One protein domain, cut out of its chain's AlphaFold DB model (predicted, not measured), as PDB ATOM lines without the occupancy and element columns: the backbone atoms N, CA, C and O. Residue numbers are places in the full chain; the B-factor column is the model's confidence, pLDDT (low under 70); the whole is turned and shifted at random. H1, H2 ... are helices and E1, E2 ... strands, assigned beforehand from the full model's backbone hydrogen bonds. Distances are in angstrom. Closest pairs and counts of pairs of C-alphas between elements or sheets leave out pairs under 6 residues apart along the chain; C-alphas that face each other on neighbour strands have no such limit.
ATOM      1  N   GLN A  10       2.583 -12.444 -15.534       62.16
ATOM      2  CA  GLN A  10       1.121 -12.457 -15.586       62.16
ATOM      3  C   GLN A  10       0.500 -12.931 -14.273       62.16
ATOM      4  O   GLN A  10      -0.468 -12.339 -13.813       62.16
ATOM      5  N   MET A  11       1.072 -13.947 -13.616       67.44
ATOM      6  CA  MET A  11       0.516 -14.476 -12.361       67.44
ATOM      7  C   MET A  11       0.515 -13.472 -11.195       67.44
ATOM      8  O   MET A  11      -0.499 -13.405 -10.501       67.44
ATOM      9  N   PRO A  12       1.579 -12.674 -10.966       72.31
ATOM     10  CA  PRO A  12       1.526 -11.561 -10.017       72.31
ATOM     11  C   PRO A  12       0.428 -10.549 -10.365       72.31
ATOM     12  O   PRO A  12      -0.406 -10.255  -9.518       72.31
ATOM     13  N   ARG A  13       0.330 -10.128 -11.636       73.25
ATOM     14  CA  ARG A  13      -0.719  -9.201 -12.101       73.25
ATOM     15  C   ARG A  13      -2.134  -9.755 -11.918       73.25
ATOM     16  O   ARG A  13      -3.043  -9.006 -11.579       73.25
ATOM     17  N   PHE A  14      -2.332 -11.060 -12.110       74.00
ATOM     18  CA  PHE A  14      -3.606 -11.706 -11.804       74.00
ATOM     19  C   PHE A  14      -3.903 -11.645 -10.308       74.00
ATOM     20  O   PHE A  14      -4.993 -11.224  -9.936       74.00
ATOM     21  N   ARG A  15      -2.950 -12.017  -9.441       80.19
ATOM     22  CA  ARG A  15      -3.144 -11.923  -7.985       80.19
ATOM     23  C   ARG A  15      -3.479 -10.503  -7.548       80.19
ATOM     24  O   ARG A  15      -4.368 -10.355  -6.719       80.19
ATOM     25  N   ASP A  16      -2.824  -9.500  -8.125       83.19
ATOM     26  CA  ASP A  16      -3.118  -8.086  -7.881       83.19
ATOM     27  C   ASP A  16      -4.571  -7.768  -8.233       83.19
ATOM     28  O   ASP A  16      -5.330  -7.332  -7.373       83.19
ATOM     29  N   ALA A  17      -4.999  -8.088  -9.457       81.56
ATOM     30  CA  ALA A  17      -6.362  -7.821  -9.905       81.56
ATOM     31  C   ALA A  17      -7.423  -8.546  -9.055       81.56
ATOM     32  O   ALA A  17      -8.442  -7.953  -8.700       81.56
ATOM     33  N   PHE A  18      -7.189  -9.813  -8.693       82.50
ATOM     34  CA  PHE A  18      -8.088 -10.565  -7.811       82.50
ATOM     35  C   PHE A  18      -8.123  -9.973  -6.399       82.50
ATOM     36  O   PHE A  18      -9.207  -9.785  -5.850       82.50
ATOM     37  N   CYS A  19      -6.962  -9.665  -5.820       85.94
ATOM     38  CA  CYS A  19      -6.863  -9.064  -4.494       85.94
ATOM     39  C   CYS A  19      -7.583  -7.711  -4.454       85.94
ATOM     40  O   CYS A  19      -8.398  -7.480  -3.566       85.94
ATOM     41  N   ASP A  20      -7.387  -6.867  -5.466       88.50
ATOM     42  CA  ASP A  20      -8.054  -5.573  -5.585       88.50
ATOM     43  C   ASP A  20      -9.577  -5.707  -5.672       88.50
ATOM     44  O   ASP A  20     -10.308  -4.937  -5.045       88.50
ATOM     45  N   VAL A  21     -10.095  -6.673  -6.439       85.19
ATOM     46  CA  VAL A  21     -11.544  -6.933  -6.521       85.19
ATOM     47  C   VAL A  21     -12.091  -7.390  -5.169       85.19
ATOM     48  O   VAL A  21     -13.129  -6.892  -4.728       85.19
ATOM     49  N   VAL A  22     -11.384  -8.294  -4.487       86.00
ATOM     50  CA  VAL A  22     -11.758  -8.778  -3.153       86.00
ATOM     51  C   VAL A  22     -11.766  -7.623  -2.150       86.00
ATOM     52  O   VAL A  22     -12.801  -7.353  -1.542       86.00
ATOM     53  N   LEU A  23     -10.649  -6.905  -2.010       90.44
ATOM     54  CA  LEU A  23     -10.499  -5.821  -1.038       90.44
ATOM     55  C   LEU A  23     -11.430  -4.647  -1.337       90.44
ATOM     56  O   LEU A  23     -12.007  -4.103  -0.407       90.44
ATOM     57  N   SER A  24     -11.656  -4.287  -2.605       90.06
ATOM     58  CA  SER A  24     -12.625  -3.233  -2.953       90.06
ATOM     59  C   SER A  24     -14.072  -3.631  -2.658       90.06
ATOM     60  O   SER A  24     -14.881  -2.778  -2.294       90.06
ATOM     61  N   THR A  25     -14.410  -4.918  -2.765       88.12
ATOM     62  CA  THR A  25     -15.731  -5.429  -2.373       88.12
ATOM     63  C   THR A  25     -15.903  -5.390  -0.857       88.12
ATOM     64  O   THR A  25     -16.924  -4.908  -0.371       88.12
ATOM     65  N   VAL A  26     -14.881  -5.822  -0.112       90.62
ATOM     66  CA  VAL A  26     -14.853  -5.716   1.355       90.62
ATOM     67  C   VAL A  26     -14.931  -4.249   1.789       90.62
ATOM     68  O   VAL A  26     -15.733  -3.917   2.654       90.62
ATOM     69  N   ALA A  27     -14.181  -3.349   1.147       93.31
ATOM     70  CA  ALA A  27     -14.183  -1.922   1.459       93.31
ATOM     71  C   ALA A  27     -15.563  -1.282   1.260       93.31
ATOM     72  O   ALA A  27     -16.019  -0.527   2.116       93.31
ATOM     73  N   ARG A  28     -16.265  -1.620   0.170       91.50
ATOM     74  CA  ARG A  28     -17.638  -1.147  -0.076       91.50
ATOM     75  C   ARG A  28     -18.593  -1.596   1.030       91.50
ATOM     76  O   ARG A  28     -19.410  -0.802   1.491       91.50
ATOM     77  N   HIS A  29     -18.464  -2.846   1.477       91.88
ATOM     78  CA  HIS A  29     -19.242  -3.363   2.604       91.88
ATOM     79  C   HIS A  29     -18.927  -2.618   3.902       91.88
ATOM     80  O   HIS A  29     -19.840  -2.147   4.565       91.88
ATOM     81  N   VAL A  30     -17.649  -2.438   4.247       93.19
ATOM     82  CA  VAL A  30     -17.221  -1.712   5.461       93.19
ATOM     83  C   VAL A  30     -17.708  -0.256   5.463       93.19
ATOM     84  O   VAL A  30     -18.106   0.278   6.503       93.19
ATOM     85  N   GLN A  31     -17.716   0.396   4.299       91.25
ATOM     86  CA  GLN A  31     -18.254   1.747   4.149       91.25
ATOM     87  C   GLN A  31     -19.758   1.801   4.447       91.25
ATOM     88  O   GLN A  31     -20.186   2.704   5.168       91.25
ATOM     89  N   ALA A  32     -20.530   0.824   3.962       90.56
ATOM     90  CA  ALA A  32     -21.973   0.733   4.188       90.56
ATOM     91  C   ALA A  32     -22.346   0.229   5.597       90.56
ATOM     92  O   ALA A  32     -23.354   0.651   6.155       90.56
ATOM     93  N   ALA A  33     -21.538  -0.653   6.184       92.50
ATOM     94  CA  ALA A  33     -21.775  -1.208   7.509       92.50
ATOM     95  C   ALA A  33     -21.588  -0.141   8.604       92.50
ATOM     96  O   ALA A  33     -20.694   0.705   8.499       92.50
ATOM     97  N   PRO A  34     -22.356  -0.186   9.707       92.50
ATOM     98  CA  PRO A  34     -22.200   0.781  10.793       92.50
ATOM     99  C   PRO A  34     -20.826   0.679  11.463       92.50
ATOM    100  O   PRO A  34     -20.201   1.691  11.776       92.50
ATOM    101  N   CYS A  35     -20.330  -0.544  11.652       94.75
ATOM    102  CA  CYS A  35     -18.996  -0.820  12.172       94.75
ATOM    103  C   CYS A  35     -18.543  -2.254  11.846       94.75
ATOM    104  O   CYS A  35     -19.326  -3.086  11.381       94.75
ATOM    105  N   VAL A  36     -17.268  -2.528  12.115       96.75
ATOM    106  CA  VAL A  36     -16.641  -3.851  12.092       96.75
ATOM    107  C   VAL A  36     -15.842  -4.081  13.374       96.75
ATOM    108  O   VAL A  36     -15.394  -3.131  14.012       96.75
ATOM    109  N   ALA A  37     -15.629  -5.337  13.737       96.88
ATOM    110  CA  ALA A  37     -14.634  -5.717  14.729       96.88
ATOM    111  C   ALA A  37     -13.299  -6.009  14.042       96.88
ATOM    112  O   ALA A  37     -13.282  -6.570  12.949       96.88
ATOM    113  N   MET A  38     -12.192  -5.673  14.692       95.69
ATOM    114  CA  MET A  38     -10.847  -5.997  14.224       95.69
ATOM    115  C   MET A  38     -10.285  -7.188  15.001       95.69
ATOM    116  O   MET A  38     -10.448  -7.264  16.219       95.69
ATOM    117  N   ILE A  39      -9.604  -8.086  14.293       93.94
ATOM    118  CA  ILE A  39      -8.818  -9.180  14.868       93.94
ATOM    119  C   ILE A  39      -7.401  -9.136  14.304       93.94
ATOM    120  O   ILE A  39      -7.225  -8.806  13.130       93.94
ATOM    121  N   ALA A  40      -6.402  -9.450  15.122       91.25
ATOM    122  CA  ALA A  40      -5.024  -9.543  14.658       91.25
ATOM    123  C   ALA A  40      -4.234 -10.587  15.449       91.25
ATOM    124  O   ALA A  40      -4.389 -10.681  16.668       91.25
ATOM    125  N   ASP A  41      -3.385 -11.329  14.741       87.44
ATOM    126  CA  ASP A  41      -2.535 -12.365  15.321       87.44
ATOM    127  C   ASP A  41      -1.193 -12.483  14.604       87.44
ATOM    128  O   ASP A  41      -1.073 -12.294  13.386       87.44
ATOM    129  N   LYS A  42      -0.173 -12.856  15.374       84.44
ATOM    130  CA  LYS A  42       1.191 -13.004  14.896       84.44
ATOM    131  C   LYS A  42       1.495 -14.458  14.592       84.44
ATOM    132  O   LYS A  42       1.754 -15.269  15.478       84.44
ATOM    133  N   VAL A  43       1.650 -14.765  13.310       80.31
ATOM    134  CA  VAL A  43       1.957 -16.124  12.867       80.31
ATOM    135  C   VAL A  43       3.378 -16.208  12.328       80.31
ATOM    136  O   VAL A  43       3.765 -15.481  11.416       80.31
ATOM    137  N   THR A  44       4.167 -17.151  12.853       79.44
ATOM    138  CA  THR A  44       5.508 -17.449  12.327       79.44
ATOM    139  C   THR A  44       5.500 -18.741  11.514       79.44
ATOM    140  O   THR A  44       5.268 -19.827  12.044       79.44
ATOM    141  N   VAL A  45       5.790 -18.643  10.213       74.06
ATOM    142  CA  VAL A  45       5.890 -19.789   9.294       74.06
ATOM    143  C   VAL A  45       7.199 -19.711   8.516       74.06
ATOM    144  O   VAL A  45       7.476 -18.715   7.856       74.06
ATOM    145  N   ASN A  46       8.006 -20.778   8.560       72.31
ATOM    146  CA  ASN A  46       9.272 -20.895   7.816       72.31
ATOM    147  C   ASN A  46      10.211 -19.687   8.001       72.31
ATOM    148  O   ASN A  46      10.687 -19.112   7.023       72.31
ATOM    149  N   HIS A  47      10.455 -19.300   9.259       74.62
ATOM    150  CA  HIS A  47      11.286 -18.147   9.649       74.62
ATOM    151  C   HIS A  47      10.777 -16.780   9.161       74.62
ATOM    152  O   HIS A  47      11.525 -15.807   9.166       74.62
ATOM    153  N   ARG A  48       9.508 -16.692   8.745       76.44
ATOM    154  CA  ARG A  48       8.823 -15.432   8.442       76.44
ATOM    155  C   ARG A  48       7.747 -15.195   9.486       76.44
ATOM    156  O   ARG A  48       6.876 -16.047   9.652       76.44
ATOM    157  N   THR A  49       7.808 -14.055  10.159       83.38
ATOM    158  CA  THR A  49       6.786 -13.622  11.110       83.38
ATOM    159  C   THR A  49       5.855 -12.638  10.415       83.38
ATOM    160  O   THR A  49       6.307 -11.656   9.830       83.38
ATOM    161  N   LEU A  50       4.567 -12.951  10.434       85.25
ATOM    162  CA  LEU A  50       3.503 -12.213   9.769       85.25
ATOM    163  C   LEU A  50       2.529 -11.692  10.816       85.25
ATOM    164  O   LEU A  50       2.265 -12.399  11.787       85.25
ATOM    165  N   ASP A  51       1.975 -10.510  10.585       88.50
ATOM    166  CA  ASP A  51       0.844  -9.990  11.352       88.50
ATOM    167  C   ASP A  51      -0.420 -10.159  10.512       88.50
ATOM    168  O   ASP A  51      -0.636  -9.421   9.555       88.50
ATOM    169  N   ILE A  52      -1.218 -11.188  10.789       89.38
ATOM    170  CA  ILE A  52      -2.457 -11.425  10.052       89.38
ATOM    171  C   ILE A  52      -3.524 -10.510  10.628       89.38
ATOM    172  O   ILE A  52      -3.942 -10.673  11.769       89.38
ATOM    173  N   ILE A  53      -4.011  -9.593   9.797       92.81
ATOM    174  CA  ILE A  53      -5.017  -8.610  10.176       92.81
ATOM    175  C   ILE A  53      -6.334  -8.981   9.504       92.81
ATOM    176  O   ILE A  53      -6.429  -9.108   8.276       92.81
ATOM    177  N   GLY A  54      -7.372  -9.140  10.317       93.06
ATOM    178  CA  GLY A  54      -8.712  -9.473   9.872       93.06
ATOM    179  C   GLY A  54      -9.780  -8.541  10.427       93.06
ATOM    180  O   GLY A  54      -9.583  -7.816  11.401       93.06
ATOM    181  N   ILE A  55     -10.951  -8.600   9.804       94.88
ATOM    182  CA  ILE A  55     -12.165  -7.956  10.299       94.88
ATOM    183  C   ILE A  55     -13.281  -8.979  10.455       94.88
ATOM    184  O   ILE A  55     -13.387  -9.912   9.657       94.88
ATOM    185  N   ILE A  56     -14.139  -8.783  11.450       94.44
ATOM    186  CA  ILE A  56     -15.410  -9.489  11.601       94.44
ATOM    187  C   ILE A  56     -16.533  -8.475  11.402       94.44
ATOM    188  O   ILE A  56     -16.528  -7.387  11.978       94.44
ATOM    189  N   THR A  57     -17.505  -8.826  10.573       94.62
ATOM    190  CA  THR A  57     -18.654  -7.974  10.260       94.62
ATOM    191  C   THR A  57     -19.922  -8.811  10.142       94.62
ATOM    192  O   THR A  57     -19.863 -10.039  10.042       94.62
ATOM    193  N   ILE A  58     -21.067  -8.138  10.165       92.69
ATOM    194  CA  ILE A  58     -22.375  -8.737   9.922       92.69
ATOM    195  C   ILE A  58     -22.760  -8.454   8.472       92.69
ATOM    196  O   ILE A  58     -22.644  -7.319   8.012       92.69
ATOM    197  N   ILE A  59     -23.222  -9.484   7.764       89.62
ATOM    198  CA  ILE A  59     -23.787  -9.376   6.414       89.62
ATOM    199  C   ILE A  59     -25.265  -9.767   6.510       89.62
ATOM    200  O   ILE A  59     -25.571 -10.957   6.456       89.62
ATOM    201  N   PRO A  60     -26.182  -8.802   6.703       82.56
ATOM    202  CA  PRO A  60     -27.611  -9.063   6.910       82.56
ATOM    203  C   PRO A  60     -28.266  -9.855   5.772       82.56
ATOM    204  O   PRO A  60     -29.191 -10.638   5.985       82.56
ATOM    205  N   GLU A  61     -27.757  -9.715   4.554       82.31
ATOM    206  CA  GLU A  61     -28.235 -10.436   3.380       82.31
ATOM    207  C   GLU A  61     -27.901 -11.941   3.451       82.31
ATOM    208  O   GLU A  61     -28.639 -12.765   2.906       82.31
ATOM    209  N   ALA A  62     -26.863 -12.338   4.199       81.00
ATOM    210  CA  ALA A  62     -26.456 -13.734   4.366       81.00
ATOM    211  C   ALA A  62     -27.491 -14.560   5.155       81.00
ATOM    212  O   ALA A  62     -28.230 -13.993   5.960       81.00
ATOM    213  N   PRO A  63     -27.557 -15.893   4.975       81.50
ATOM    214  CA  PRO A  63     -28.384 -16.774   5.806       81.50
ATOM    215  C   PRO A  63     -28.218 -16.502   7.311       81.50
ATOM    216  O   PRO A  63     -27.143 -16.102   7.755       81.50
ATOM    217  N   ALA A  64     -29.290 -16.686   8.091       82.06
ATOM    218  CA  ALA A  64     -29.322 -16.303   9.508       82.06
ATOM    219  C   ALA A  64     -28.248 -17.016  10.350       82.06
ATOM    220  O   ALA A  64     -27.656 -16.421  11.243       82.06
ATOM    221  N   ASP A  65     -27.936 -18.264  10.015       79.25
ATOM    222  CA  ASP A  65     -26.876 -19.079  10.612       79.25
ATOM    223  C   ASP A  65     -25.460 -18.693  10.149       79.25
ATOM    224  O   ASP A  65     -24.484 -19.352  10.501       79.25
ATOM    225  N   ALA A  66     -25.330 -17.641   9.340       80.25
ATOM    226  CA  ALA A  66     -24.082 -17.276   8.689       80.25
ATOM    227  C   ALA A  66     -23.912 -15.752   8.503       80.25
ATOM    228  O   ALA A  66     -23.199 -15.297   7.596       80.25
ATOM    229  N   LEU A  67     -24.568 -14.976   9.372       87.88
ATOM    230  CA  LEU A  67     -24.532 -13.512   9.402       87.88
ATOM    231  C   LEU A  67     -23.136 -12.972   9.699       87.88
ATOM    232  O   LEU A  67     -22.671 -12.063   9.009       87.88
ATOM    233  N   PHE A  68     -22.469 -13.524  10.716       89.31
ATOM    234  CA  PHE A  68     -21.123 -13.104  11.093       89.31
ATOM    235  C   PHE A  68     -20.112 -13.690  10.123       89.31
ATOM    236  O   PHE A  68     -20.084 -14.902   9.895       89.31
ATOM    237  N   GLN A  69     -19.254 -12.846   9.564       87.44
ATOM    238  CA  GLN A  69     -18.227 -13.281   8.628       87.44
ATOM    239  C   GLN A  69     -16.904 -12.596   8.918       87.44
ATOM    240  O   GLN A  69     -16.867 -11.417   9.271       87.44
ATOM    241  N   SER A  70     -15.821 -13.358   8.765       89.12
ATOM    242  CA  SER A  70     -14.454 -12.884   8.942       89.12
ATOM    243  C   SER A  70     -13.740 -12.738   7.603       89.12
ATOM    244  O   SER A  70     -13.772 -13.647   6.775       89.12
ATOM    245  N   PHE A  71     -13.049 -11.623   7.408       89.94
ATOM    246  CA  PHE A  71     -12.252 -11.345   6.215       89.94
ATOM    247  C   PHE A  71     -10.807 -11.068   6.613       89.94
ATOM    248  O   PHE A  71     -10.572 -10.368   7.591       89.94
ATOM    249  N   VAL A  72      -9.846 -11.585   5.846       91.00
ATOM    250  CA  VAL A  72      -8.433 -11.190   5.962       91.00
ATOM    251  C   VAL A  72      -8.229  -9.956   5.108       91.00
ATOM    252  O   VAL A  72      -8.550  -9.968   3.920       91.00
ATOM    253  N   VAL A  73      -7.710  -8.891   5.701       92.81
ATOM    254  CA  VAL A  73      -7.533  -7.601   5.023       92.81
ATOM    255  C   VAL A  73      -6.064  -7.240   4.825       92.81
ATOM    256  O   VAL A  73      -5.759  -6.425   3.959       92.81
ATOM    257  N   GLY A  74      -5.162  -7.903   5.550       91.12
ATOM    258  CA  GLY A  74      -3.722  -7.824   5.333       91.12
ATOM    259  C   GLY A  74      -2.976  -8.939   6.054       91.12
ATOM    260  O   GLY A  74      -3.520  -9.597   6.944       91.12
ATOM    261  N   ALA A  75      -1.735  -9.161   5.643       90.31
ATOM    262  CA  ALA A  75      -0.803 -10.040   6.341       90.31
ATOM    263  C   ALA A  75       0.652  -9.554   6.202       90.31
ATOM    264  O   ALA A  75       1.470 -10.321   5.686       90.31
ATOM    265  N   PRO A  76       0.978  -8.301   6.586       87.94
ATOM    266  CA  PRO A  76       2.324  -7.746   6.442       87.94
ATOM    267  C   PRO A  76       3.401  -8.569   7.170       87.94
ATOM    268  O   PRO A  76       3.137  -9.248   8.167       87.94
ATOM    269  N   VAL A  77       4.646  -8.508   6.675       85.19
ATOM    270  CA  VAL A  77       5.813  -9.010   7.423       85.19
ATOM    271  C   VAL A  77       6.054  -8.098   8.608       85.19
ATOM    272  O   VAL A  77       6.295  -6.910   8.420       85.19
ATOM    273  N   VAL A  78       6.135  -8.693   9.793       82.81
ATOM    274  CA  VAL A  78       6.603  -7.982  10.978       82.81
ATOM    275  C   VAL A  78       8.107  -7.783  10.846       82.81
ATOM    276  O   VAL A  78       8.880  -8.731  10.994       82.81
ATOM    277  N   THR A  79       8.506  -6.560  10.515       78.75
ATOM    278  CA  THR A  79       9.920  -6.170  10.399       78.75
ATOM    279  C   THR A  79      10.462  -5.696  11.739       78.75
ATOM    280  O   THR A  79      11.479  -6.204  12.207       78.75
ATOM    281  N   ASP A  80       9.709  -4.814  12.393       80.31
ATOM    282  CA  ASP A  80       9.999  -4.293  13.719       80.31
ATOM    283  C   ASP A  80       8.971  -4.830  14.726       80.31
ATOM    284  O   ASP A  80       7.758  -4.726  14.550       80.31
ATOM    285  N   HIS A  81       9.453  -5.435  15.812       79.50
ATOM    286  CA  HIS A  81       8.598  -6.062  16.829       79.50
ATOM    287  C   HIS A  81       8.097  -5.083  17.908       79.50
ATOM    288  O   HIS A  81       7.593  -5.520  18.950       79.50
ATOM    289  N   ASP A  82       8.244  -3.774  17.696       87.88
ATOM    290  CA  ASP A  82       7.796  -2.751  18.634       87.88
ATOM    291  C   ASP A  82       6.330  -2.355  18.401       87.88
ATOM    292  O   ASP A  82       5.765  -2.479  17.314       87.88
ATOM    293  N   GLY A  83       5.685  -1.856  19.457       87.12
ATOM    294  CA  GLY A  83       4.255  -1.587  19.384       87.12
ATOM    295  C   GLY A  83       3.846  -0.404  18.499       87.12
ATOM    296  O   GLY A  83       2.668  -0.282  18.179       87.12
ATOM    297  N   SER A  84       4.765   0.499  18.153       90.25
ATOM    298  CA  SER A  84       4.461   1.657  17.301       90.25
ATOM    299  C   SER A  84       4.474   1.270  15.824       90.25
ATOM    300  O   SER A  84       3.581   1.686  15.088       90.25
ATOM    301  N   SER A  85       5.432   0.438  15.417       88.81
ATOM    302  CA  SER A  85       5.523  -0.087  14.050       88.81
ATOM    303  C   SER A  85       4.321  -0.967  13.705       88.81
ATOM    304  O   SER A  85       3.633  -0.692  12.723       88.81
ATOM    305  N   LEU A  86       3.959  -1.906  14.588       91.12
ATOM    306  CA  LEU A  86       2.747  -2.728  14.431       91.12
ATOM    307  C   LEU A  86       1.468  -1.875  14.341       91.12
ATOM    308  O   LEU A  86       0.612  -2.102  13.492       91.12
ATOM    309  N   ALA A  87       1.345  -0.836  15.175       92.31
ATOM    310  CA  ALA A  87       0.183   0.055  15.140       92.31
ATOM    311  C   ALA A  87       0.076   0.848  13.824       92.31
ATOM    312  O   ALA A  87      -1.032   1.139  13.368       92.31
ATOM    313  N   LYS A  88       1.213   1.200  13.212       91.12
ATOM    314  CA  LYS A  88       1.253   1.848  11.899       91.12
ATOM    315  C   LYS A  88       0.855   0.874  10.788       91.12
ATOM    316  O   LYS A  88       0.039   1.234   9.946       91.12
ATOM    317  N   GLU A  89       1.357  -0.359  10.823       90.94
ATOM    318  CA  GLU A  89       0.966  -1.412   9.875       90.94
ATOM    319  C   GLU A  89      -0.543  -1.700   9.932       90.94
ATOM    320  O   GLU A  89      -1.199  -1.833   8.891       90.94
ATOM    321  N   TRP A  90      -1.120  -1.713  11.137       93.81
ATOM    322  CA  TRP A  90      -2.567  -1.808  11.339       93.81
ATOM    323  C   TRP A  90      -3.313  -0.649  10.683       93.81
ATOM    324  O   TRP A  90      -4.286  -0.879   9.968       93.81
ATOM    325  N   LEU A  91      -2.852   0.589  10.878       92.88
ATOM    326  CA  LEU A  91      -3.461   1.771  10.267       92.88
ATOM    327  C   LEU A  91      -3.433   1.711   8.739       92.88
ATOM    328  O   LEU A  91      -4.476   1.886   8.105       92.88
ATOM    329  N   ASP A  92      -2.273   1.412   8.159       91.62
ATOM    330  CA  ASP A  92      -2.096   1.330   6.709       91.62
ATOM    331  C   ASP A  92      -2.973   0.223   6.102       91.62
ATOM    332  O   ASP A  92      -3.531   0.382   5.014       91.62
ATOM    333  N   THR A  93      -3.139  -0.896   6.810       93.44
ATOM    334  CA  THR A  93      -3.972  -2.024   6.370       93.44
ATOM    335  C   THR A  93      -5.465  -1.713   6.485       93.44
ATOM    336  O   THR A  93      -6.216  -1.888   5.526       93.44
ATOM    337  N   MET A  94      -5.906  -1.204   7.634       94.50
ATOM    338  CA  MET A  94      -7.319  -0.937   7.920       94.50
ATOM    339  C   MET A  94      -7.876   0.220   7.076       94.50
ATOM    340  O   MET A  94      -9.027   0.175   6.633       94.50
ATOM    341  N   THR A  95      -7.039   1.208   6.749       91.56
ATOM    342  CA  THR A  95      -7.410   2.317   5.857       91.56
ATOM    343  C   THR A  95      -7.739   1.826   4.441       91.56
ATOM    344  O   THR A  95      -8.695   2.314   3.835       91.56
ATOM    345  N   LYS A  96      -7.029   0.808   3.922       90.31
ATOM    346  CA  LYS A  96      -7.284   0.231   2.580       90.31
ATOM    347  C   LYS A  96      -8.684  -0.366   2.442       90.31
ATOM    348  O   LYS A  96      -9.221  -0.407   1.337       90.31
ATOM    349  N   VAL A  97      -9.277  -0.818   3.548       92.75
ATOM    350  CA  VAL A  97     -10.633  -1.386   3.583       92.75
ATOM    351  C   VAL A  97     -11.680  -0.407   4.117       92.75
ATOM    352  O   VAL A  97     -12.805  -0.806   4.387       92.75
ATOM    353  N   GLY A  98     -11.350   0.882   4.231       90.38
ATOM    354  CA  GLY A  98     -12.315   1.933   4.562       90.38
ATOM    355  C   GLY A  98     -12.568   2.151   6.056       90.38
ATOM    356  O   GLY A  98     -13.528   2.834   6.405       90.38
ATOM    357  N   VAL A  99     -11.724   1.618   6.945       92.12
ATOM    358  CA  VAL A  99     -11.758   1.963   8.374       92.12
ATOM    359  C   VAL A  99     -10.877   3.190   8.605       92.12
ATOM    360  O   VAL A  99      -9.690   3.079   8.896       92.12
ATOM    361  N   THR A 100     -11.468   4.371   8.436       87.56
ATOM    362  CA  THR A 100     -10.781   5.673   8.536       87.56
ATOM    363  C   THR A 100     -11.104   6.439   9.817       87.56
ATOM    364  O   THR A 100     -10.499   7.470  10.099       87.56
ATOM    365  N   GLU A 101     -12.053   5.946  10.611       87.00
ATOM    366  CA  GLU A 101     -12.517   6.596  11.829       87.00
ATOM    367  C   GLU A 101     -12.770   5.583  12.944       87.00
ATOM    368  O   GLU A 101     -13.227   4.463  12.713       87.00
ATOM    369  N   VAL A 102     -12.545   6.002  14.189       88.88
ATOM    370  CA  VAL A 102     -12.716   5.149  15.377       88.88
ATOM    371  C   VAL A 102     -14.131   4.568  15.473       88.88
ATOM    372  O   VAL A 102     -14.303   3.419  15.869       88.88
ATOM    373  N   LYS A 103     -15.168   5.329  15.089       87.81
ATOM    374  CA  LYS A 103     -16.566   4.872  15.196       87.81
ATOM    375  C   LYS A 103     -16.893   3.687  14.278       87.81
ATOM    376  O   LYS A 103     -17.872   2.989  14.539       87.81
ATOM    377  N   LYS A 104     -16.062   3.422  13.261       91.38
ATOM    378  CA  LYS A 104     -16.167   2.230  12.409       91.38
ATOM    379  C   LYS A 104     -15.662   0.960  13.088       91.38
ATOM    380  O   LYS A 104     -15.886  -0.116  12.546       91.38
ATOM    381  N   LEU A 105     -15.052   1.052  14.270       94.31
ATOM    382  CA  LEU A 105     -14.608  -0.101  15.051       94.31
ATOM    383  C   LEU A 105     -15.544  -0.368  16.228       94.31
ATOM    384  O   LEU A 105     -15.756   0.512  17.064       94.31
ATOM    385  N   SER A 106     -16.093  -1.579  16.313       95.38
ATOM    386  CA  SER A 106     -16.841  -2.034  17.489       95.38
ATOM    387  C   SER A 106     -15.903  -2.435  18.624       95.38
ATOM    388  O   SER A 106     -16.110  -2.010  19.753       95.38
ATOM    389  N   ALA A 107     -14.875  -3.225  18.313       95.88
ATOM    390  CA  ALA A 107     -13.902  -3.789  19.241       95.88
ATOM    391  C   ALA A 107     -12.621  -4.194  18.492       95.88
ATOM    392  O   ALA A 107     -12.633  -4.367  17.269       95.88
ATOM    393  N   ILE A 108     -11.533  -4.379  19.239       95.38
ATOM    394  CA  ILE A 108     -10.276  -4.973  18.764       95.38
ATOM    395  C   ILE A 108     -10.009  -6.208  19.623       95.38
ATOM    396  O   ILE A 108     -10.032  -6.090  20.845       95.38
ATOM    397  N   CYS A 109      -9.753  -7.368  19.024       93.75
ATOM    398  CA  CYS A 109      -9.391  -8.590  19.744       93.75
ATOM    399  C   CYS A 109      -8.045  -9.124  19.249       93.75
ATOM    400  O   CYS A 109      -7.843  -9.248  18.042       93.75
ATOM    401  N   THR A 110      -7.127  -9.397  20.174       91.00
ATOM    402  CA  THR A 110      -5.760  -9.852  19.879       91.00
ATOM    403  C   THR A 110      -5.225 -10.799  20.944       91.00
ATOM    404  O   THR A 110      -5.781 -10.896  22.044       91.00
ATOM    405  N   ASP A 111      -4.075 -11.411  20.659       83.88
ATOM    406  CA  ASP A 111      -3.252 -12.084  21.661       83.88
ATOM    407  C   ASP A 111      -2.719 -11.116  22.750       83.88
ATOM    408  O   ASP A 111      -2.839  -9.885  22.670       83.88
ATOM    409  N   GLY A 112      -2.087 -11.683  23.785       80.62
ATOM    410  CA  GLY A 112      -1.528 -10.921  24.907       80.62
ATOM    411  C   GLY A 112      -0.286 -10.088  24.560       80.62
ATOM    412  O   GLY A 112      -0.003  -9.091  25.231       80.62
ATOM    413  N   GLN A 113       0.459 -10.451  23.514       83.50
ATOM    414  CA  GLN A 113       1.669  -9.743  23.100       83.50
ATOM    415  C   GLN A 113       1.343  -8.338  22.580       83.50
ATOM    416  O   GLN A 113       2.047  -7.380  22.923       83.50
ATOM    417  N   TYR A 114       0.259  -8.175  21.815       88.00
ATOM    418  CA  TYR A 114      -0.183  -6.854  21.345       88.00
ATOM    419  C   TYR A 114      -0.568  -5.928  22.506       88.00
ATOM    420  O   TYR A 114      -0.233  -4.736  22.484       88.00
ATOM    421  N   HIS A 115      -1.201  -6.473  23.551       86.25
ATOM    422  CA  HIS A 115      -1.544  -5.728  24.768       86.25
ATOM    423  C   HIS A 115      -0.299  -5.303  25.549       86.25
ATOM    424  O   HIS A 115      -0.183  -4.139  25.937       86.25
ATOM    425  N   HIS A 116       0.687  -6.193  25.706       84.62
ATOM    426  CA  HIS A 116       1.971  -5.850  26.329       84.62
ATOM    427  C   HIS A 116       2.698  -4.713  25.601       84.62
ATOM    428  O   HIS A 116       3.246  -3.821  26.247       84.62
ATOM    429  N   ASN A 117       2.643  -4.702  24.270       87.56
ATOM    430  CA  ASN A 117       3.259  -3.667  23.439       87.56
ATOM    431  C   ASN A 117       2.390  -2.404  23.268       87.56
ATOM    432  O   ASN A 117       2.811  -1.449  22.605       87.56
ATOM    433  N   SER A 118       1.198  -2.371  23.878       90.44
ATOM    434  CA  SER A 118       0.216  -1.281  23.763       90.44
ATOM    435  C   SER A 118      -0.188  -0.962  22.314       90.44
ATOM    436  O   SER A 118      -0.487   0.191  21.993       90.44
ATOM    437  N   VAL A 119      -0.188  -1.968  21.430       92.62
ATOM    438  CA  VAL A 119      -0.493  -1.794  19.998       92.62
ATOM    439  C   VAL A 119      -1.906  -1.240  19.787       92.62
ATOM    440  O   VAL A 119      -2.015  -0.202  19.128       92.62
ATOM    441  N   PRO A 120      -2.977  -1.800  20.396       92.31
ATOM    442  CA  PRO A 120      -4.333  -1.293  20.177       92.31
ATOM    443  C   PRO A 120      -4.495   0.176  20.581       92.31
ATOM    444  O   PRO A 120      -5.062   0.973  19.836       92.31
ATOM    445  N   SER A 121      -3.935   0.575  21.728       89.62
ATOM    446  CA  SER A 121      -4.011   1.961  22.204       89.62
ATOM    447  C   SER A 121      -3.268   2.935  21.286       89.62
ATOM    448  O   SER A 121      -3.771   4.026  21.011       89.62
ATOM    449  N   LYS A 122      -2.085   2.554  20.783       91.88
ATOM    450  CA  LYS A 122      -1.313   3.361  19.823       91.88
ATOM    451  C   LYS A 122      -2.027   3.478  18.476       91.88
ATOM    452  O   LYS A 122      -2.081   4.572  17.913       91.88
ATOM    453  N   PHE A 123      -2.612   2.384  17.993       93.19
ATOM    454  CA  PHE A 123      -3.401   2.359  16.765       93.19
ATOM    455  C   PHE A 123      -4.618   3.285  16.871       93.19
ATOM    456  O   PHE A 123      -4.763   4.189  16.052       93.19
ATOM    457  N   LEU A 124      -5.427   3.152  17.926       91.12
ATOM    458  CA  LEU A 124      -6.608   3.996  18.137       91.12
ATOM    459  C   LEU A 124      -6.254   5.481  18.275       91.12
ATOM    460  O   LEU A 124      -6.963   6.328  17.734       91.12
ATOM    461  N   LYS A 125      -5.148   5.805  18.958       88.38
ATOM    462  CA  LYS A 125      -4.643   7.181  19.046       88.38
ATOM    463  C   LYS A 125      -4.282   7.726  17.664       88.38
ATOM    464  O   LYS A 125      -4.657   8.842  17.330       88.38
ATOM    465  N   THR A 126      -3.583   6.940  16.850       87.44
ATOM    466  CA  THR A 126      -3.156   7.375  15.513       87.44
ATOM    467  C   THR A 126      -4.348   7.519  14.563       87.44
ATOM    468  O   THR A 126      -4.438   8.523  13.865       87.44
ATOM    469  N   LEU A 127      -5.305   6.585  14.609       87.81
ATOM    470  CA  LEU A 127      -6.554   6.640  13.842       87.81
ATOM    471  C   LEU A 127      -7.416   7.860  14.216       87.81
ATOM    472  O   LEU A 127      -8.041   8.474  13.355       87.81
ATOM    473  N   ALA A 128      -7.449   8.232  15.498       82.50
ATOM    474  CA  ALA A 128      -8.130   9.447  15.941       82.50
ATOM    475  C   ALA A 128      -7.433  10.717  15.419       82.50
ATOM    476  O   ALA A 128      -8.104  11.653  14.990       82.50
ATOM    477  N   ASN A 129      -6.096  10.731  15.410       77.56
ATOM    478  CA  ASN A 129      -5.294  11.862  14.939       77.56
ATOM    479  C   ASN A 129      -5.358  12.068  13.418       77.56
ATOM    480  O   ASN A 129      -5.130  13.177  12.948       77.56
ATOM    481  N   SER A 130      -5.643  11.020  12.638       69.00
ATOM    482  CA  SER A 130      -5.752  11.113  11.175       69.00
ATOM    483  C   SER A 130      -7.051  11.763  10.682       69.00
ATOM    484  O   SER A 130      -7.197  11.980   9.481       69.00
ATOM    485  N   HIS A 131      -8.000  12.075  11.573       63.53
ATOM    486  CA  HIS A 131      -9.265  12.707  11.202       63.53
ATOM    487  C   HIS A 131      -9.152  14.251  11.220       63.53
ATOM    488  O   HIS A 131      -8.667  14.798  12.211       63.53
ATOM    489  N   PRO A 132      -9.632  14.980  10.188       52.97
ATOM    490  CA  PRO A 132      -9.496  16.444  10.089       52.97
ATOM    491  C   PRO A 132     -10.096  17.237  11.265       52.97
ATOM    492  O   PRO A 132      -9.578  18.285  11.635       52.97
ATOM    493  N   ASP A 133     -11.148  16.709  11.900       50.09
ATOM    494  CA  ASP A 133     -11.872  17.339  13.023       50.09
ATOM    495  C   ASP A 133     -11.229  17.115  14.410       50.09
ATOM    496  O   ASP A 133     -11.899  17.159  15.447       50.09
ATOM    497  N   TYR A 134      -9.915  16.873  14.448       46.78
ATOM    498  CA  TYR A 134      -9.125  16.570  15.650       46.78
ATOM    499  C   TYR A 134      -9.325  17.568  16.812       46.78
ATOM    500  O   TYR A 134      -9.200  17.203  17.980       46.78
ATOM    501  N   ALA A 135      -9.692  18.818  16.519       43.47
ATOM    502  CA  ALA A 135      -9.815  19.887  17.508       43.47
ATOM    503  C   ALA A 135     -11.042  19.795  18.447       43.47
ATOM    504  O   ALA A 135     -11.108  20.563  19.403       43.47
ATOM    505  N   VAL A 136     -12.012  18.895  18.214       44.97
ATOM    506  CA  VAL A 136     -13.331  18.955  18.895       44.97
ATOM    507  C   VAL A 136     -13.609  17.801  19.879       44.97
ATOM    508  O   VAL A 136     -14.616  17.833  20.583       44.97
ATOM    509  N   ARG A 137     -12.749  16.780  20.018       52.44
ATOM    510  CA  ARG A 137     -13.042  15.627  20.904       52.44
ATOM    511  C   ARG A 137     -11.996  15.421  22.002       52.44
ATOM    512  O   ARG A 137     -10.896  14.954  21.744       52.44
ATOM    513  N   SER A 138     -12.384  15.710  23.245       50.50
ATOM    514  CA  SER A 138     -11.626  15.424  24.475       50.50
ATOM    515  C   SER A 138     -11.830  13.996  25.009       50.50
ATOM    516  O   SER A 138     -11.163  13.594  25.964       50.50
ATOM    517  N   GLU A 139     -12.751  13.222  24.427       58.19
ATOM    518  CA  GLU A 139     -13.132  11.909  24.952       58.19
ATOM    519  C   GLU A 139     -12.345  10.751  24.307       58.19
ATOM    520  O   GLU A 139     -12.203  10.698  23.083       58.19
ATOM    521  N   PRO A 140     -11.855   9.785  25.110       65.12
ATOM    522  CA  PRO A 140     -11.183   8.589  24.610       65.12
ATOM    523  C   PRO A 140     -12.070   7.730  23.690       65.12
ATOM    524  O   PRO A 140     -13.290   7.692  23.863       65.12
ATOM    525  N   PRO A 141     -11.466   6.978  22.751       72.31
ATOM    526  CA  PRO A 141     -12.189   6.134  21.800       72.31
ATOM    527  C   PRO A 141     -13.063   5.066  22.491       72.31
ATOM    528  O   PRO A 141     -12.599   4.349  23.376       72.31
ATOM    529  N   CYS A 142     -14.322   4.926  22.053       84.06
ATOM    530  CA  CYS A 142     -15.281   3.908  22.522       84.06
ATOM    531  C   CYS A 142     -15.074   2.563  21.799       84.06
ATOM    532  O   CYS A 142     -15.940   2.110  21.044       84.06
ATOM    533  N   VAL A 143     -13.886   1.973  21.963       91.62
ATOM    534  CA  VAL A 143     -13.493   0.709  21.324       91.62
ATOM    535  C   VAL A 143     -12.800  -0.182  22.360       91.62
ATOM    536  O   VAL A 143     -11.618   0.033  22.645       91.62
ATOM    537  N   PRO A 144     -13.495  -1.168  22.959       92.94
ATOM    538  CA  PRO A 144     -12.852  -2.119  23.854       92.94
ATOM    539  C   PRO A 144     -11.776  -2.919  23.116       92.94
ATOM    540  O   PRO A 144     -11.987  -3.434  22.017       92.94
ATOM    541  N   CYS A 145     -10.612  -3.016  23.754       93.50
ATOM    542  CA  CYS A 145      -9.490  -3.844  23.318       93.50
ATOM    543  C   CYS A 145      -9.473  -5.107  24.178       93.50
ATOM    544  O   CYS A 145      -9.361  -5.002  25.400       93.50
ATOM    545  N   LEU A 146      -9.612  -6.272  23.562       93.25
ATOM    546  CA  LEU A 146      -9.880  -7.542  24.224       93.25
ATOM    547  C   LEU A 146      -8.748  -8.528  23.986       93.25
ATOM    548  O   LEU A 146      -8.121  -8.543  22.927       93.25
ATOM    549  N   TRP A 147      -8.501  -9.349  24.996       91.75
ATOM    550  CA  TRP A 147      -7.701 -10.552  24.867       91.75
ATOM    551  C   TRP A 147      -8.621 -11.712  24.490       91.75
ATOM    552  O   TRP A 147      -9.644 -11.917  25.151       91.75
ATOM    553  N   ASP A 148      -8.272 -12.425  23.423       89.19
ATOM    554  CA  ASP A 148      -9.027 -13.565  22.913       89.19
ATOM    555  C   ASP A 148      -9.376 -14.605  23.986       89.19
ATOM    556  O   ASP A 148      -8.538 -15.028  24.787       89.19
ATOM    557  N   GLU A 501     -10.700 -13.771  17.934       82.75
ATOM    558  CA  GLU A 501      -9.443 -13.628  17.199       82.75
ATOM    559  C   GLU A 501      -8.924 -14.991  16.764       82.75
ATOM    560  O   GLU A 501      -8.520 -15.104  15.612       82.75
ATOM    561  N   SER A 502      -9.107 -16.038  17.576       70.94
ATOM    562  CA  SER A 502      -8.678 -17.415  17.286       70.94
ATOM    563  C   SER A 502      -9.167 -17.981  15.939       70.94
ATOM    564  O   SER A 502      -8.697 -19.011  15.456       70.94
ATOM    565  N   VAL A 503     -10.119 -17.316  15.280       68.81
ATOM    566  CA  VAL A 503     -10.459 -17.570  13.876       68.81
ATOM    567  C   VAL A 503      -9.244 -17.406  12.956       68.81
ATOM    568  O   VAL A 503      -9.184 -18.089  11.933       68.81
ATOM    569  N   VAL A 504      -8.259 -16.576  13.298       68.19
ATOM    570  CA  VAL A 504      -6.977 -16.494  12.589       68.19
ATOM    571  C   VAL A 504      -6.230 -17.828  12.645       68.19
ATOM    572  O   VAL A 504      -5.720 -18.280  11.618       68.19
ATOM    573  N   GLU A 505      -6.278 -18.564  13.756       65.88
ATOM    574  CA  GLU A 505      -5.679 -19.902  13.820       65.88
ATOM    575  C   GLU A 505      -6.344 -20.902  12.871       65.88
ATOM    576  O   GLU A 505      -5.672 -21.754  12.275       65.88
ATOM    577  N   SER A 506      -7.659 -20.779  12.655       64.00
ATOM    578  CA  SER A 506      -8.367 -21.596  11.661       64.00
ATOM    579  C   SER A 506      -7.847 -21.357  10.232       64.00
ATOM    580  O   SER A 506      -7.971 -22.226   9.365       64.00
ATOM    581  N   MET A 507      -7.174 -20.223   9.993       66.94
ATOM    582  CA  MET A 507      -6.477 -19.911   8.741       66.94
ATOM    583  C   MET A 507      -5.144 -20.651   8.605       66.94
ATOM    584  O   MET A 507      -4.576 -20.678   7.513       66.94
ATOM    585  N   GLY A 508      -4.631 -21.280   9.666       64.75
ATOM    586  CA  GLY A 508      -3.287 -21.853   9.718       64.75
ATOM    587  C   GLY A 508      -2.986 -22.870   8.612       64.75
ATOM    588  O   GLY A 508      -1.848 -22.955   8.151       64.75
ATOM    589  N   SER A 509      -3.986 -23.616   8.126       64.50
ATOM    590  CA  SER A 509      -3.825 -24.513   6.968       64.50
ATOM    591  C   SER A 509      -3.593 -23.734   5.666       64.50
ATOM    592  O   SER A 509      -2.691 -24.075   4.897       64.50
ATOM    593  N   THR A 510      -4.341 -22.651   5.451       69.94
ATOM    594  CA  THR A 510      -4.191 -21.728   4.319       69.94
ATOM    595  C   THR A 510      -2.863 -20.981   4.398       69.94
ATOM    596  O   THR A 510      -2.125 -20.958   3.414       69.94
ATOM    597  N   VAL A 511      -2.501 -20.456   5.571       73.88
ATOM    598  CA  VAL A 511      -1.220 -19.768   5.805       73.88
ATOM    599  C   VAL A 511      -0.053 -20.718   5.525       73.88
ATOM    600  O   VAL A 511       0.818 -20.405   4.717       73.88
ATOM    601  N   LYS A 512      -0.055 -21.937   6.084       72.62
ATOM    602  CA  LYS A 512       0.988 -22.944   5.801       72.62
ATOM    603  C   LYS A 512       1.052 -23.329   4.326       72.62
ATOM    604  O   LYS A 512       2.142 -23.562   3.807       72.62
ATOM    605  N   ALA A 513      -0.089 -23.399   3.640       72.75
ATOM    606  CA  ALA A 513      -0.131 -23.716   2.216       72.75
ATOM    607  C   ALA A 513       0.445 -22.589   1.344       72.75
ATOM    608  O   ALA A 513       1.109 -22.875   0.347       72.75
ATOM    609  N   VAL A 514       0.198 -21.328   1.708       75.12
ATOM    610  CA  VAL A 514       0.650 -20.140   0.971       75.12
ATOM    611  C   VAL A 514       2.129 -19.844   1.241       75.12
ATOM    612  O   VAL A 514       2.893 -19.654   0.295       75.12
ATOM    613  N   PHE A 515       2.550 -19.892   2.507       74.50
ATOM    614  CA  PHE A 515       3.908 -19.570   2.962       74.50
ATOM    615  C   PHE A 515       4.822 -20.804   3.118       74.50
ATOM    616  O   PHE A 515       5.905 -20.709   3.694       74.50
ATOM    617  N   GLY A 516       4.396 -21.976   2.635       68.12
ATOM    618  CA  GLY A 516       5.109 -23.252   2.775       68.12
ATOM    619  C   GLY A 516       6.446 -23.326   2.023       68.12
ATOM    620  O   GLY A 516       6.611 -22.715   0.974       68.12
ATOM    621  N   VAL A 517       7.379 -24.163   2.501       59.19
ATOM    622  CA  VAL A 517       8.759 -24.314   1.970       59.19
ATOM    623  C   VAL A 517       8.796 -24.634   0.468       59.19
ATOM    624  O   VAL A 517       9.696 -24.215  -0.256       59.19
ATOM    625  N   HIS A 518       7.787 -25.347  -0.035       60.62
ATOM    626  CA  HIS A 518       7.688 -25.718  -1.449       60.62
ATOM    627  C   HIS A 518       7.226 -24.566  -2.362       60.62
ATOM    628  O   HIS A 518       7.277 -24.695  -3.589       60.62
ATOM    629  N   ARG A 519       6.779 -23.439  -1.793       62.88
ATOM    630  CA  ARG A 519       6.340 -22.241  -2.514       62.88
ATOM    631  C   ARG A 519       7.282 -21.073  -2.231       62.88
ATOM    632  O   ARG A 519       7.257 -20.456  -1.178       62.88
ATOM    633  N   GLN A 520       8.091 -20.729  -3.226       64.62
ATOM    634  CA  GLN A 520       8.980 -19.564  -3.187       64.62
ATOM    635  C   GLN A 520       8.248 -18.300  -3.659       64.62
ATOM    636  O   GLN A 520       8.684 -17.672  -4.614       64.62
ATOM    637  N   LEU A 521       7.106 -17.961  -3.055       68.69
ATOM    638  CA  LEU A 521       6.448 -16.686  -3.356       68.69
ATOM    639  C   LEU A 521       7.152 -15.549  -2.605       68.69
ATOM    640  O   LEU A 521       7.505 -15.682  -1.422       68.69
ATOM    641  N   ARG A 522       7.328 -14.418  -3.298       77.00
ATOM    642  CA  ARG A 522       7.607 -13.133  -2.646       77.00
ATOM    643  C   ARG A 522       6.469 -12.800  -1.682       77.00
ATOM    644  O   ARG A 522       5.332 -13.223  -1.888       77.00
ATOM    645  N   HIS A 523       6.798 -12.101  -0.600       77.88
ATOM    646  CA  HIS A 523       5.856 -11.879   0.491       77.88
ATOM    647  C   HIS A 523       4.593 -11.135   0.038       77.88
ATOM    648  O   HIS A 523       3.495 -11.603   0.309       77.88
ATOM    649  N   ASP A 524       4.755 -10.060  -0.731       79.81
ATOM    650  CA  ASP A 524       3.664  -9.282  -1.326       79.81
ATOM    651  C   ASP A 524       2.666 -10.152  -2.116       79.81
ATOM    652  O   ASP A 524       1.453  -9.978  -2.039       79.81
ATOM    653  N   ASN A 525       3.169 -11.135  -2.859       80.31
ATOM    654  CA  ASN A 525       2.360 -12.072  -3.630       80.31
ATOM    655  C   ASN A 525       1.710 -13.142  -2.749       80.31
ATOM    656  O   ASN A 525       0.606 -13.598  -3.050       80.31
ATOM    657  N   ALA A 526       2.394 -13.562  -1.688       80.38
ATOM    658  CA  ALA A 526       1.874 -14.517  -0.722       80.38
ATOM    659  C   ALA A 526       0.736 -13.904   0.112       80.38
ATOM    660  O   ALA A 526      -0.302 -14.537   0.263       80.38
ATOM    661  N   GLU A 527       0.876 -12.657   0.566       84.81
ATOM    662  CA  GLU A 527      -0.187 -11.897   1.234       84.81
ATOM    663  C   GLU A 527      -1.442 -11.806   0.354       84.81
ATOM    664  O   GLU A 527      -2.529 -12.209   0.769       84.81
ATOM    665  N   LYS A 528      -1.291 -11.370  -0.902       85.75
ATOM    666  CA  LYS A 528      -2.407 -11.292  -1.861       85.75
ATOM    667  C   LYS A 528      -3.062 -12.653  -2.088       85.75
ATOM    668  O   LYS A 528      -4.284 -12.757  -2.146       85.75
ATOM    669  N   GLU A 529      -2.268 -13.719  -2.190       82.44
ATOM    670  CA  GLU A 529      -2.802 -15.074  -2.335       82.44
ATOM    671  C   GLU A 529      -3.536 -15.553  -1.070       82.44
ATOM    672  O   GLU A 529      -4.547 -16.241  -1.196       82.44
ATOM    673  N   LEU A 530      -3.091 -15.166   0.132       82.88
ATOM    674  CA  LEU A 530      -3.812 -15.433   1.380       82.88
ATOM    675  C   LEU A 530      -5.174 -14.727   1.390       82.88
ATOM    676  O   LEU A 530      -6.186 -15.386   1.626       82.88
ATOM    677  N   ILE A 531      -5.202 -13.426   1.079       84.69
ATOM    678  CA  ILE A 531      -6.429 -12.615   1.013       84.69
ATOM    679  C   ILE A 531      -7.423 -13.242   0.033       84.69
ATOM    680  O   ILE A 531      -8.583 -13.469   0.378       84.69
ATOM    681  N   VAL A 532      -6.971 -13.588  -1.176       81.62
ATOM    682  CA  VAL A 532      -7.837 -14.187  -2.200       81.62
ATOM    683  C   VAL A 532      -8.329 -15.571  -1.783       81.62
ATOM    684  O   VAL A 532      -9.508 -15.857  -1.950       81.62
ATOM    685  N   ARG A 533      -7.479 -16.433  -1.212       77.69
ATOM    686  CA  ARG A 533      -7.895 -17.788  -0.806       77.69
ATOM    687  C   ARG A 533      -8.829 -17.800   0.395       77.69
ATOM    688  O   ARG A 533      -9.670 -18.688   0.486       77.69
ATOM    689  N   TRP A 534      -8.651 -16.871   1.329       80.06
ATOM    690  CA  TRP A 534      -9.469 -16.816   2.535       80.06
ATOM    691  C   TRP A 534     -10.820 -16.139   2.298       80.06
ATOM    692  O   TRP A 534     -11.842 -16.589   2.821       80.06
ATOM    693  N   ASN A 535     -10.821 -15.053   1.522       83.12
ATOM    694  CA  ASN A 535     -12.025 -14.265   1.281       83.12
ATOM    695  C   ASN A 535     -12.784 -14.728   0.038       83.12
ATOM    696  O   ASN A 535     -14.000 -14.572  -0.007       83.12
ATOM    697  N   GLY A 536     -12.072 -15.222  -0.978       68.38
ATOM    698  CA  GLY A 536     -12.597 -15.480  -2.314       68.38
ATOM    699  C   GLY A 536     -13.747 -16.489  -2.354       68.38
ATOM    700  O   GLY A 536     -13.912 -17.297  -1.439       68.38
ATOM    701  N   PRO A 537     -14.567 -16.429  -3.416       63.12
ATOM    702  CA  PRO A 537     -15.681 -17.343  -3.602       63.12
ATOM    703  C   PRO A 537     -15.170 -18.765  -3.849       63.12
ATOM    704  O   PRO A 537     -14.063 -18.957  -4.360       63.12
ATOM    705  N   ASP A 538     -16.010 -19.761  -3.574       59.59
ATOM    706  CA  ASP A 538     -15.785 -21.113  -4.072       59.59
ATOM    707  C   ASP A 538     -15.542 -21.089  -5.599       59.59
ATOM    708  O   ASP A 538     -16.227 -20.338  -6.309       59.59
ATOM    709  N   PRO A 539     -14.592 -21.888  -6.131       57.66
ATOM    710  CA  PRO A 539     -14.364 -22.006  -7.568       57.66
ATOM    711  C   PRO A 539     -15.650 -22.173  -8.388       57.66
ATOM    712  O   PRO A 539     -15.763 -21.539  -9.437       57.66
ATOM    713  N   ALA A 540     -16.629 -22.936  -7.885       51.06
ATOM    714  CA  ALA A 540     -17.906 -23.200  -8.552       51.06
ATOM    715  C   ALA A 540     -18.789 -21.953  -8.746       51.06
ATOM    716  O   ALA A 540     -19.697 -21.967  -9.568       51.06
ATOM    717  N   HIS A 541     -18.520 -20.871  -8.017       58.19
ATOM    718  CA  HIS A 541     -19.273 -19.617  -8.086       58.19
ATOM    719  C   HIS A 541     -18.356 -18.416  -8.377       58.19
ATOM    720  O   HIS A 541     -18.714 -17.260  -8.163       58.19
ATOM    721  N   SER A 542     -17.132 -18.675  -8.837       64.50
ATOM    722  CA  SER A 542     -16.097 -17.648  -8.969       64.50
ATOM    723  C   SER A 542     -16.241 -16.756 -10.202       64.50
ATOM    724  O   SER A 542     -15.530 -15.757 -10.297       64.50
ATOM    725  N   ASP A 543     -17.168 -17.062 -11.112       65.69
ATOM    726  CA  ASP A 543     -17.267 -16.438 -12.435       65.69
ATOM    727  C   ASP A 543     -17.333 -14.913 -12.381       65.69
ATOM    728  O   ASP A 543     -16.566 -14.250 -13.072       65.69
ATOM    729  N   TYR A 544     -18.166 -14.334 -11.511       69.81
ATOM    730  CA  TYR A 544     -18.244 -12.875 -11.375       69.81
ATOM    731  C   TYR A 544     -16.898 -12.265 -10.963       69.81
ATOM    732  O   TYR A 544     -16.446 -11.280 -11.543       69.81
ATOM    733  N   VAL A 545     -16.243 -12.858  -9.964       69.12
ATOM    734  CA  VAL A 545     -14.978 -12.353  -9.411       69.12
ATOM    735  C   VAL A 545     -13.857 -12.507 -10.427       69.12
ATOM    736  O   VAL A 545     -13.044 -11.600 -10.582       69.12
ATOM    737  N   VAL A 546     -13.852 -13.621 -11.163       70.38
ATOM    738  CA  VAL A 546     -12.936 -13.859 -12.276       70.38
ATOM    739  C   VAL A 546     -13.152 -12.807 -13.360       70.38
ATOM    740  O   VAL A 546     -12.197 -12.137 -13.730       70.38
ATOM    741  N   GLN A 547     -14.384 -12.587 -13.825       72.50
ATOM    742  CA  GLN A 547     -14.678 -11.591 -14.862       72.50
ATOM    743  C   GLN A 547     -14.317 -10.166 -14.421       72.50
ATOM    744  O   GLN A 547     -13.707  -9.412 -15.180       72.50
ATOM    745  N   ALA A 548     -14.625  -9.800 -13.174       76.94
ATOM    746  CA  ALA A 548     -14.247  -8.511 -12.607       76.94
ATOM    747  C   ALA A 548     -12.720  -8.340 -12.534       76.94
ATOM    748  O   ALA A 548     -12.209  -7.274 -12.881       76.94
ATOM    749  N   ALA A 549     -11.985  -9.384 -12.138       77.06
ATOM    750  CA  ALA A 549     -10.524  -9.366 -12.091       77.06
ATOM    751  C   ALA A 549      -9.908  -9.301 -13.498       77.06
ATOM    752  O   ALA A 549      -8.974  -8.532 -13.721       77.06
ATOM    753  N   LEU A 550     -10.464 -10.042 -14.464       76.75
ATOM    754  CA  LEU A 550     -10.043 -10.002 -15.866       76.75
ATOM    755  C   LEU A 550     -10.192  -8.593 -16.449       76.75
ATOM    756  O   LEU A 550      -9.236  -8.046 -17.002       76.75
ATOM    757  N   LYS A 551     -11.358  -7.969 -16.237       80.31
ATOM    758  CA  LYS A 551     -11.630  -6.591 -16.658       80.31
ATOM    759  C   LYS A 551     -10.688  -5.594 -15.982       80.31
ATOM    760  O   LYS A 551     -10.145  -4.717 -16.647       80.31
ATOM    761  N   ARG A 552     -10.480  -5.720 -14.668       79.31
ATOM    762  CA  ARG A 552      -9.650  -4.787 -13.888       79.31
ATOM    763  C   ARG A 552      -8.169  -4.868 -14.245       79.31
ATOM    764  O   ARG A 552      -7.494  -3.846 -14.236       79.31
ATOM    765  N   GLY A 553      -7.676  -6.056 -14.580       73.25
ATOM    766  CA  GLY A 553      -6.300  -6.246 -15.031       73.25
ATOM    767  C   GLY A 553      -6.068  -5.992 -16.525       73.25
ATOM    768  O   GLY A 553      -4.928  -6.112 -16.967       73.25
ATOM    769  N   GLY A 554      -7.114  -5.643 -17.289       73.50
ATOM    770  CA  GLY A 554      -7.015  -5.382 -18.729       73.50
ATOM    771  C   GLY A 554      -6.620  -6.620 -19.533       73.50
ATOM    772  O   GLY A 554      -5.788  -6.534 -20.434       73.50
ATOM    773  N   PHE A 555      -7.144  -7.788 -19.159       71.06
ATOM    774  CA  PHE A 555      -6.805  -9.050 -19.805       71.06
ATOM    775  C   PHE A 555      -7.812  -9.390 -20.914       71.06
ATOM    776  O   PHE A 555      -8.936  -9.803 -20.628       71.06
ATOM    777  N   ASP A 556      -7.394  -9.278 -22.176       57.94
ATOM    778  CA  ASP A 556      -8.211  -9.653 -23.334       57.94
ATOM    779  C   ASP A 556      -8.076 -11.150 -23.639       57.94
ATOM    780  O   ASP A 556      -7.116 -11.603 -24.264       57.94
ATOM    781  N   PHE A 557      -9.053 -11.944 -23.196       55.59
ATOM    782  CA  PHE A 557      -9.144 -13.363 -23.537       55.59
ATOM    783  C   PHE A 557     -10.251 -13.597 -24.568       55.59
ATOM    784  O   PHE A 557     -11.440 -13.484 -24.273       55.59
ATOM    785  N   VAL A 558      -9.866 -13.959 -25.794       43.09
ATOM    786  CA  VAL A 558     -10.806 -14.387 -26.841       43.09
ATOM    787  C   VAL A 558     -11.433 -15.727 -26.428       43.09
ATOM    788  O   VAL A 558     -10.729 -16.629 -25.989       43.09
ATOM    789  N   ARG A 559     -12.756 -15.860 -26.602       35.72
ATOM    790  CA  ARG A 559     -13.694 -16.944 -26.202       35.72
ATOM    791  C   ARG A 559     -13.251 -18.425 -26.322       35.72
ATOM    792  O   ARG A 559     -13.994 -19.292 -25.879       35.72
ATOM    793  N   SER A 560     -12.086 -18.746 -26.888       37.34
ATOM    794  CA  SER A 560     -11.563 -20.117 -27.034       37.34
ATOM    795  C   SER A 560     -10.786 -20.653 -25.813       37.34
ATOM    796  O   SER A 560     -10.479 -21.840 -25.749       37.34
ATOM    797  N   THR A 561     -10.498 -19.831 -24.798       44.62
ATOM    798  CA  THR A 561      -9.634 -20.189 -23.651       44.62
ATOM    799  C   THR A 561     -10.378 -20.611 -22.374       44.62
ATOM    800  O   THR A 561     -10.082 -20.127 -21.280       44.62
ATOM    801  N   VAL A 562     -11.287 -21.589 -22.467       45.38
ATOM    802  CA  VAL A 562     -11.871 -22.277 -21.285       45.38
ATOM    803  C   VAL A 562     -10.768 -22.869 -20.380       45.38
ATOM    804  O   VAL A 562     -10.882 -22.883 -19.155       45.38
ATOM    805  N   SER A 563      -9.637 -23.265 -20.975       50.12
ATOM    806  CA  SER A 563      -8.468 -23.817 -20.276       50.12
ATOM    807  C   SER A 563      -7.776 -22.825 -19.324       50.12
ATOM    808  O   SER A 563      -7.335 -23.228 -18.250       50.12
ATOM    809  N   ILE A 564      -7.714 -21.527 -19.657       49.44
ATOM    810  CA  ILE A 564      -7.007 -20.527 -18.831       49.44
ATOM    811  C   ILE A 564      -7.860 -20.107 -17.637       49.44
ATOM    812  O   ILE A 564      -7.345 -20.018 -16.527       49.44
ATOM    813  N   VAL A 565      -9.170 -19.926 -17.826       51.47
ATOM    814  CA  VAL A 565     -10.102 -19.659 -16.717       51.47
ATOM    815  C   VAL A 565     -10.100 -20.828 -15.730       51.47
ATOM    816  O   VAL A 565      -9.930 -20.611 -14.533       51.47
ATOM    817  N   SER A 566     -10.142 -22.068 -16.229       52.19
ATOM    818  CA  SER A 566     -10.004 -23.278 -15.405       52.19
ATOM    819  C   SER A 566      -8.631 -23.372 -14.708       52.19
ATOM    820  O   SER A 566      -8.535 -23.745 -13.535       52.19
ATOM    821  N   MET A 567      -7.543 -22.963 -15.373       51.22
ATOM    822  CA  MET A 567      -6.204 -22.882 -14.772       51.22
ATOM    823  C   MET A 567      -6.127 -21.814 -13.663       51.22
ATOM    824  O   MET A 567      -5.517 -22.054 -12.619       51.22
ATOM    825  N   LEU A 568      -6.753 -20.651 -13.856       54.12
ATOM    826  CA  LEU A 568      -6.797 -19.554 -12.884       54.12
ATOM    827  C   LEU A 568      -7.652 -19.927 -11.670       54.12
ATOM    828  O   LEU A 568      -7.184 -19.803 -10.535       54.12
ATOM    829  N   GLN A 569      -8.843 -20.483 -11.907       54.44
ATOM    830  CA  GLN A 569      -9.703 -21.055 -10.872       54.44
ATOM    831  C   GLN A 569      -8.944 -22.122 -10.084       54.44
ATOM    832  O   GLN A 569      -8.901 -22.053  -8.863       54.44
ATOM    833  N   SER A 570      -8.250 -23.053 -10.744       53.78
ATOM    834  CA  SER A 570      -7.520 -24.124 -10.053       53.78
ATOM    835  C   SER A 570      -6.252 -23.669  -9.317       53.78
ATOM    836  O   SER A 570      -5.893 -24.261  -8.298       53.78
ATOM    837  N   THR A 571      -5.566 -22.623  -9.785       53.38
ATOM    838  CA  THR A 571      -4.264 -22.199  -9.233       53.38
ATOM    839  C   THR A 571      -4.398 -21.134  -8.148       53.38
ATOM    840  O   THR A 571      -3.749 -21.249  -7.100       53.38
ATOM    841  N   VAL A 572      -5.247 -20.128  -8.378       52.78
ATOM    842  CA  VAL A 572      -5.438 -18.980  -7.480       52.78
ATOM    843  C   VAL A 572      -6.514 -19.281  -6.431       52.78
ATOM    844  O   VAL A 572      -6.289 -18.996  -5.258       52.78
ATOM    845  N   ILE A 573      -7.618 -19.934  -6.825       51.34
ATOM    846  CA  ILE A 573      -8.791 -20.164  -5.960       51.34
ATOM    847  C   ILE A 573      -8.816 -21.595  -5.378       51.34
ATOM    848  O   ILE A 573      -8.906 -21.768  -4.167       51.34
ATOM    849  N   ALA A 574      -8.671 -22.642  -6.199       46.06
ATOM    850  CA  ALA A 574      -9.053 -24.013  -5.828       46.06
ATOM    851  C   ALA A 574      -7.936 -24.900  -5.254       46.06
ATOM    852  O   ALA A 574      -8.228 -25.999  -4.786       46.06
TER     853      ALA A 574
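Overview. This is residues 10 to 148 and 501 to 574 of the 741 residues of an uncharacterized protein of Amphibalanus amphitrite (UniProt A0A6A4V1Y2). A strongly twisted sheet of five strands has H1, H2 and H4 over one face; next to its E3 edge, H7, H8, H9 and residues 12 to 22 of H1 form a cluster of crossed helices that lengthens the body at one end. The short helices H5 and H6 only graze the sheet, and residues 558 to 564 stick out. The printed part has 213 residues, with nine named helices and five named strands in the order H1 E1 E2 E3 H2 E4 H3 H4 E5 H5 H6 H7 H8 H9, class mixed. The mixed sheet has the order E3 E2 E1 E4 E5; the whole is compact, with a radius of gyration of the C-alphas of 18.1 A, yet elongated, spanning 62 by 39 by 35 A.

Along the chain. The strands are E1, residues 36 to 45, 27.7 A long; E2, 48 to 58, 31.9 A; E3, 68 to 74, 19.1 A; E4, 105 to 110; and E5, 145 to 147. H1, residues 10 to 32, is 33.1 A long and begins at C-alpha 10 (1.121, -12.457, -15.586). The other helices are H2, 83 to 96, 20.5 A; H3, 112 to 116; H4, 119 to 129; H5, 503 to 506; H6, 508 to 514; H7, 523 to 535, 18.1 A; H8, 543 to 552; and H9, 562 to 573, ending at C-alpha 573 (-8.791, -20.164, -5.960).

Arrangement. E1, E2 and E3 form a meander, each strand the antiparallel neighbour of the one before, through two hairpins; N 39 and O 54 are 2.9 A apart, N 71 and O 55 2.8 A. E4 is parallel to E1, with N 38 and O 107 at 2.9 A, and E5 to E4, with N 146 and O 108 at 2.8 A. E3, H2, E4 is a split strand-helix-strand unit, with E2 and E1 between its strands, and E4, H3 H4, E5 an unsplit one between neighbours; both crossovers are right-handed. H1, H2 and H4 on one face make two layers with the sheet, at heights of 10.3, 9.7 and 11.4 A; H3 is on the same face. H2 touches H4 at a steep tilt of 55 degrees, closest at the C-alphas of Ala 87 and Phe 123, 4.6 A. H7, the hub, runs along E3 at 8 degrees on the local plane and touches H1 (Cys 19 and Lys 528, closest C-alphas, 5.6 A), H6 (Val 514 and Ala 526, 6.0 A) and H9 (Arg 533 and Ile 573, 5.7 A). H8 touches H1, closest at the C-alphas of Ala 17 and Ala 549, 4.9 A; H8 and H9 are not on the sheet. Every O i to N i+4 pair is within hydrogen-bond range in H1, H3, H4, H6, H7, H8 and H9, and 9 of 10 are in H2; H5 is too short for one.

Size, cuts and confidence. The C-alphas farthest apart, of Ser 138 and Ser 560, are 62.6 A apart. Residues 149 to 500 are not printed; C-alphas 148 and 501 are 5.7 A apart across the cut. The link from H4 to E5 is long, 15 residues. The mean pLDDT of the printed part is 78.4; 56 residues are under 70, among them 130 to 140 and 556 to 574.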